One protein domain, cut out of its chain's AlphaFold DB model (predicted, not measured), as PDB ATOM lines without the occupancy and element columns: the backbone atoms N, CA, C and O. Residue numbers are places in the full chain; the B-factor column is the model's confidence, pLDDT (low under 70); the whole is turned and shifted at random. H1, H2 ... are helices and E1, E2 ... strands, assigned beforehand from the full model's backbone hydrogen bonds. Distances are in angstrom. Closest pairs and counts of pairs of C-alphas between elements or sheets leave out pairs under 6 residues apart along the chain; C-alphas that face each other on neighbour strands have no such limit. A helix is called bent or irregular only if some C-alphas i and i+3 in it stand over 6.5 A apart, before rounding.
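Overview. This is residues 48 to 89 of the 152 residues of a protein of Medicago truncatula (UniProt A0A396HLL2). A long single helix, H1, leads into a two-stranded hairpin, E1 and E2, set end to end as an extended rod; the helix stands free, with nothing packed on it. The printed part has 42 residues, with H1, E1 and E2 in that order, a sheet E1 - E2 that is antiparallel, and a mixed class. It is extended, with a radius of gyration of the C-alphas of 17.2 A and spans of 50 by 23 by 7 A.

Along the chain. Find C-alpha 48 at (16.861, -15.491, 36.115); from there H1, residues 48 to 69, runs 30.5 A. It is only just irregular: C-alphas 53 and 56 are 6.7 A apart. E1, residues 73 to 79, covers 19.2 A, and E2, residues 81 to 87, covers 18.2 A to C-alpha 87 at (31.529, -48.864, 56.102).

Arrangement. In H1, 15 of 18 O i to N i+4 pairs are within hydrogen-bond range. Look next at the hairpin of E1 and E2, antiparallel at 150 degrees, where N 77 and O 83 are within hydrogen-bond range at 3.0 A. H1 and E2 are apart.

Size, cuts and confidence. The C-alphas of Lys 50 and Gly 80, the two farthest apart, are 50.6 A from each other. The printed part has no cut, and both links are tight. Confidence is low at residues 68 to 71, under 70.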
ATOM      1  N   ARG A  48      15.574 -15.168  35.485       87.31
ATOM      2  CA  ARG A  48      16.861 -15.491  36.115       87.31
ATOM      3  C   ARG A  48      16.814 -15.433  37.631       87.31
ATOM      4  O   ARG A  48      17.218 -16.403  38.269       87.31
ATOM      5  N   ASP A  49      16.278 -14.358  38.190       89.88
ATOM      6  CA  ASP A  49      16.253 -14.170  39.642       89.88
ATOM      7  C   ASP A  49      15.337 -15.203  40.303       89.88
ATOM      8  O   ASP A  49      15.732 -15.894  41.237       89.88
ATOM      9  N   LYS A  50      14.160 -15.453  39.715       89.50
ATOM     10  CA  LYS A  50      13.243 -16.508  40.173       89.50
ATOM     11  C   LYS A  50      13.886 -17.897  40.118       89.50
ATOM     12  O   LYS A  50      13.645 -18.722  41.003       89.50
ATOM     13  N   VAL A  51      14.683 -18.187  39.091       88.88
ATOM     14  CA  VAL A  51      15.369 -19.476  38.980       88.88
ATOM     15  C   VAL A  51      16.477 -19.590  40.025       88.88
ATOM     16  O   VAL A  51      16.528 -20.593  40.736       88.88
ATOM     17  N   MET A  52      17.319 -18.569  40.166       86.00
ATOM     18  CA  MET A  52      18.467 -18.594  41.076       86.00
ATOM     19  C   MET A  52      18.068 -18.538  42.553       86.00
ATOM     20  O   MET A  52      18.682 -19.220  43.367       86.00
ATOM     21  N   GLU A  53      17.039 -17.770  42.905       90.38
ATOM     22  CA  GLU A  53      16.653 -17.544  44.304       90.38
ATOM     23  C   GLU A  53      15.582 -18.515  44.801       90.38
ATOM     24  O   GLU A  53      15.496 -18.769  46.002       90.38
ATOM     25  N   LYS A  54      14.760 -19.078  43.904       89.62
ATOM     26  CA  LYS A  54      13.651 -19.962  44.294       89.62
ATOM     27  C   LYS A  54      13.802 -21.375  43.758       89.62
ATOM     28  O   LYS A  54      13.752 -22.320  44.536       89.62
ATOM     29  N   TYR A  55      13.973 -21.537  42.448       88.69
ATOM     30  CA  TYR A  55      13.974 -22.868  41.835       88.69
ATOM     31  C   TYR A  55      15.211 -23.687  42.218       88.69
ATOM     32  O   TYR A  55      15.068 -24.810  42.695       88.69
ATOM     33  N   ILE A  56      16.414 -23.126  42.060       89.25
ATOM     34  CA  ILE A  56      17.662 -23.832  42.369       89.25
ATOM     35  C   ILE A  56      17.722 -24.229  43.854       89.25
ATOM     36  O   ILE A  56      17.900 -25.418  44.113       89.25
ATOM     37  N   PRO A  57      17.480 -23.334  44.834       90.31
ATOM     38  CA  PRO A  57      17.444 -23.732  46.242       90.31
ATOM     39  C   PRO A  57      16.365 -24.777  46.545       90.31
ATOM     40  O   PRO A  57      16.598 -25.684  47.340       90.31
ATOM     41  N   HIS A  58      15.205 -24.700  45.885       89.50
ATOM     42  CA  HIS A  58      14.128 -25.674  46.064       89.50
ATOM     43  C   HIS A  58      14.482 -27.073  45.546       89.50
ATOM     44  O   HIS A  58      14.026 -28.048  46.126       89.50
ATOM     45  N   VAL A  59      15.285 -27.190  44.485       87.31
ATOM     46  CA  VAL A  59      15.758 -28.489  43.970       87.31
ATOM     47  C   VAL A  59      16.969 -28.993  44.759       87.31
ATOM     48  O   VAL A  59      17.089 -30.191  45.013       87.31
ATOM     49  N   LEU A  60      17.853 -28.085  45.182       86.69
ATOM     50  CA  LEU A  60      19.029 -28.434  45.974       86.69
ATOM     51  C   LEU A  60      18.660 -28.892  47.386       86.69
ATOM     52  O   LEU A  60      19.263 -29.841  47.864       86.69
ATOM     53  N   SER A  61      17.654 -28.302  48.033       86.06
ATOM     54  CA  SER A  61      17.274 -28.673  49.404       86.06
ATOM     55  C   SER A  61      16.897 -30.165  49.561       86.06
ATOM     56  O   SER A  61      17.467 -30.823  50.432       86.06
ATOM     57  N   PRO A  62      16.011 -30.751  48.728       85.62
ATOM     58  CA  PRO A  62      15.734 -32.186  48.743       85.62
ATOM     59  C   PRO A  62      16.953 -33.030  48.378       85.62
ATOM     60  O   PRO A  62      17.172 -34.072  48.985       85.62
ATOM     61  N   TYR A  63      17.763 -32.587  47.411       82.06
ATOM     62  CA  TYR A  63      18.983 -33.295  47.024       82.06
ATOM     63  C   TYR A  63      19.994 -33.359  48.177       82.06
ATOM     64  O   TYR A  63      20.541 -34.422  48.463       82.06
ATOM     65  N   GLU A  64      20.212 -32.246  48.873       82.25
ATOM     66  CA  GLU A  64      21.062 -32.164  50.058       82.25
ATOM     67  C   GLU A  64      20.526 -33.052  51.185       82.25
ATOM     68  O   GLU A  64      21.306 -33.771  51.808       82.25
ATOM     69  N   ALA A  65      19.205 -33.076  51.399       78.31
ATOM     70  CA  ALA A  65      18.574 -33.965  52.373       78.31
ATOM     71  C   ALA A  65      18.777 -35.453  52.022       78.31
ATOM     72  O   ALA A  65      19.156 -36.243  52.884       78.31
ATOM     73  N   MET A  66      18.606 -35.829  50.750       77.00
ATOM     74  CA  MET A  66      18.840 -37.196  50.263       77.00
ATOM     75  C   MET A  66      20.316 -37.604  50.361       77.00
ATOM     76  O   MET A  66      20.633 -38.734  50.727       77.00
ATOM     77  N   GLN A  67      21.235 -36.688  50.056       72.00
ATOM     78  CA  GLN A  67      22.676 -36.917  50.175       72.00
ATOM     79  C   GLN A  67      23.125 -37.036  51.635       72.00
ATOM     80  O   GLN A  67      24.030 -37.814  51.931       72.00
ATOM     81  N   ALA A  68      22.505 -36.278  52.544       67.44
ATOM     82  CA  ALA A  68      22.765 -36.380  53.975       67.44
ATOM     83  C   ALA A  68      22.312 -37.738  54.534       67.44
ATOM     84  O   ALA A  68      23.055 -38.348  55.302       67.44
ATOM     85  N   ASP A  69      21.149 -38.233  54.103       65.00
ATOM     86  CA  ASP A  69      20.617 -39.541  54.506       65.00
ATOM     87  C   ASP A  69      21.455 -40.707  53.943       65.00
ATOM     88  O   ASP A  69      21.764 -41.673  54.638       65.00
ATOM     89  N   ASN A  70      21.945 -40.569  52.707       61.94
ATOM     90  CA  ASN A  70      22.775 -41.574  52.037       61.94
ATOM     91  C   ASN A  70      24.290 -41.394  52.272       61.94
ATOM     92  O   ASN A  70      25.116 -41.932  51.521       61.94
ATOM     93  N   ARG A  71      24.698 -40.628  53.298       66.50
ATOM     94  CA  ARG A  71      26.113 -40.436  53.658       66.50
ATOM     95  C   ARG A  71      26.671 -41.720  54.277       66.50
ATOM     96  O   ARG A  71      26.873 -41.836  55.483       66.50
ATOM     97  N   THR A  72      26.935 -42.703  53.426       71.00
ATOM     98  CA  THR A  72      27.620 -43.938  53.803       71.00
ATOM     99  C   THR A  72      29.067 -43.614  54.157       71.00
ATOM    100  O   THR A  72      29.799 -42.981  53.389       71.00
ATOM    101  N   LEU A  73      29.494 -44.023  55.353       81.75
ATOM    102  CA  LEU A  73      30.896 -43.915  55.727       81.75
ATOM    103  C   LEU A  73      31.719 -44.827  54.820       81.75
ATOM    104  O   LEU A  73      31.268 -45.885  54.381       81.75
ATOM    105  N   LYS A  74      32.948 -44.411  54.537       87.56
ATOM    106  CA  LYS A  74      33.890 -45.158  53.707       87.56
ATOM    107  C   LYS A  74      35.136 -45.437  54.526       87.56
ATOM    108  O   LYS A  74      35.701 -44.521  55.120       87.56
ATOM    109  N   ILE A  75      35.563 -46.692  54.552       88.69
ATOM    110  CA  ILE A  75      36.880 -47.058  55.070       88.69
ATOM    111  C   ILE A  75      37.862 -47.043  53.911       88.69
ATOM    112  O   ILE A  75      37.576 -47.549  52.825       88.69
ATOM    113  N   HIS A  76      39.028 -46.468  54.178       90.19
ATOM    114  CA  HIS A  76      40.160 -46.490  53.274       90.19
ATOM    115  C   HIS A  76      41.262 -47.360  53.872       90.19
ATOM    116  O   HIS A  76      41.737 -47.091  54.975       90.19
ATOM    117  N   SER A  77      41.667 -48.395  53.146       89.69
ATOM    118  CA  SER A  77      42.777 -49.275  53.521       89.69
ATOM    119  C   SER A  77      43.898 -49.158  52.498       89.69
ATOM    120  O   SER A  77      43.635 -49.102  51.296       89.69
ATOM    121  N   LEU A  78      45.145 -49.143  52.961       91.75
ATOM    122  CA  LEU A  78      46.313 -49.083  52.089       91.75
ATOM    123  C   LEU A  78      46.799 -50.502  51.766       91.75
ATOM    124  O   LEU A  78      47.297 -51.199  52.647       91.75
ATOM    125  N   GLN A  79      46.671 -50.915  50.505       84.12
ATOM    126  CA  GLN A  79      47.210 -52.173  49.971       84.12
ATOM    127  C   GLN A  79      47.900 -51.882  48.631       84.12
ATOM    128  O   GLN A  79      47.341 -52.108  47.564       84.12
ATOM    129  N   GLY A  80      49.075 -51.245  48.676       87.88
ATOM    130  CA  GLY A  80      49.774 -50.717  47.490       87.88
ATOM    131  C   GLY A  80      49.150 -49.434  46.914       87.88
ATOM    132  O   GLY A  80      49.871 -48.523  46.521       87.88
ATOM    133  N   ALA A  81      47.823 -49.316  46.960       87.50
ATOM    134  CA  ALA A  81      47.056 -48.099  46.709       87.50
ATOM    135  C   ALA A  81      45.938 -47.942  47.758       87.50
ATOM    136  O   ALA A  81      45.641 -48.871  48.514       87.50
ATOM    137  N   TRP A  82      45.326 -46.756  47.825       90.25
ATOM    138  CA  TRP A  82      44.157 -46.518  48.673       90.25
ATOM    139  C   TRP A  82      42.934 -47.225  48.090       90.25
ATOM    140  O   TRP A  82      42.379 -46.787  47.083       90.25
ATOM    141  N   LEU A  83      42.498 -48.298  48.744       89.38
ATOM    142  CA  LEU A  83      41.252 -48.989  48.426       89.38
ATOM    143  C   LEU A  83      40.126 -48.427  49.289       89.38
ATOM    144  O   LEU A  83      40.316 -48.188  50.481       89.38
ATOM    145  N   GLN A  84      38.961 -48.205  48.682       88.12
ATOM    146  CA  GLN A  84      37.765 -47.723  49.364       88.12
ATOM    147  C   GLN A  84      36.776 -48.876  49.540       88.12
ATOM    148  O   GLN A  84      36.494 -49.610  48.593       88.12
ATOM    149  N   SER A  85      36.185 -48.994  50.724       85.88
ATOM    150  CA  SER A  85      35.090 -49.928  50.992       85.88
ATOM    151  C   SER A  85      33.983 -49.239  51.780       85.88
ATOM    152  O   SER A  85      34.246 -48.343  52.586       85.88
ATOM    153  N   SER A  86      32.737 -49.637  51.534       84.19
ATOM    154  CA  SER A  86      31.591 -49.132  52.288       84.19
ATOM    155  C   SER A  86      31.695 -49.571  53.748       84.19
ATOM    156  O   SER A  86      31.898 -50.748  54.037       84.19
ATOM    157  N   PHE A  87      31.543 -48.626  54.667       83.81
ATOM    158  CA  PHE A  87      31.529 -48.864  56.102       83.81
ATOM    159  C   PHE A  87      30.137 -48.571  56.640       83.81
ATOM    160  O   PHE A  87      29.747 -47.420  56.821       83.81
ATOM    161  N   ASN A  88      29.382 -49.635  56.890       81.94
ATOM    162  CA  ASN A  88      28.067 -49.531  57.499       81.94
ATOM    163  C   ASN A  88      28.140 -50.066  58.929       81.94
ATOM    164  O   ASN A  88      28.126 -51.275  59.145       81.94
ATOM    165  N   HIS A  89      28.267 -49.164  59.902       81.31
ATOM    166  CA  HIS A  89      28.232 -49.515  61.317       81.31
ATOM    167  C   HIS A  89      26.993 -48.879  61.960       81.31
ATOM    168  O   HIS A  89      26.816 -47.663  61.856       81.31
TER     169      HIS A  89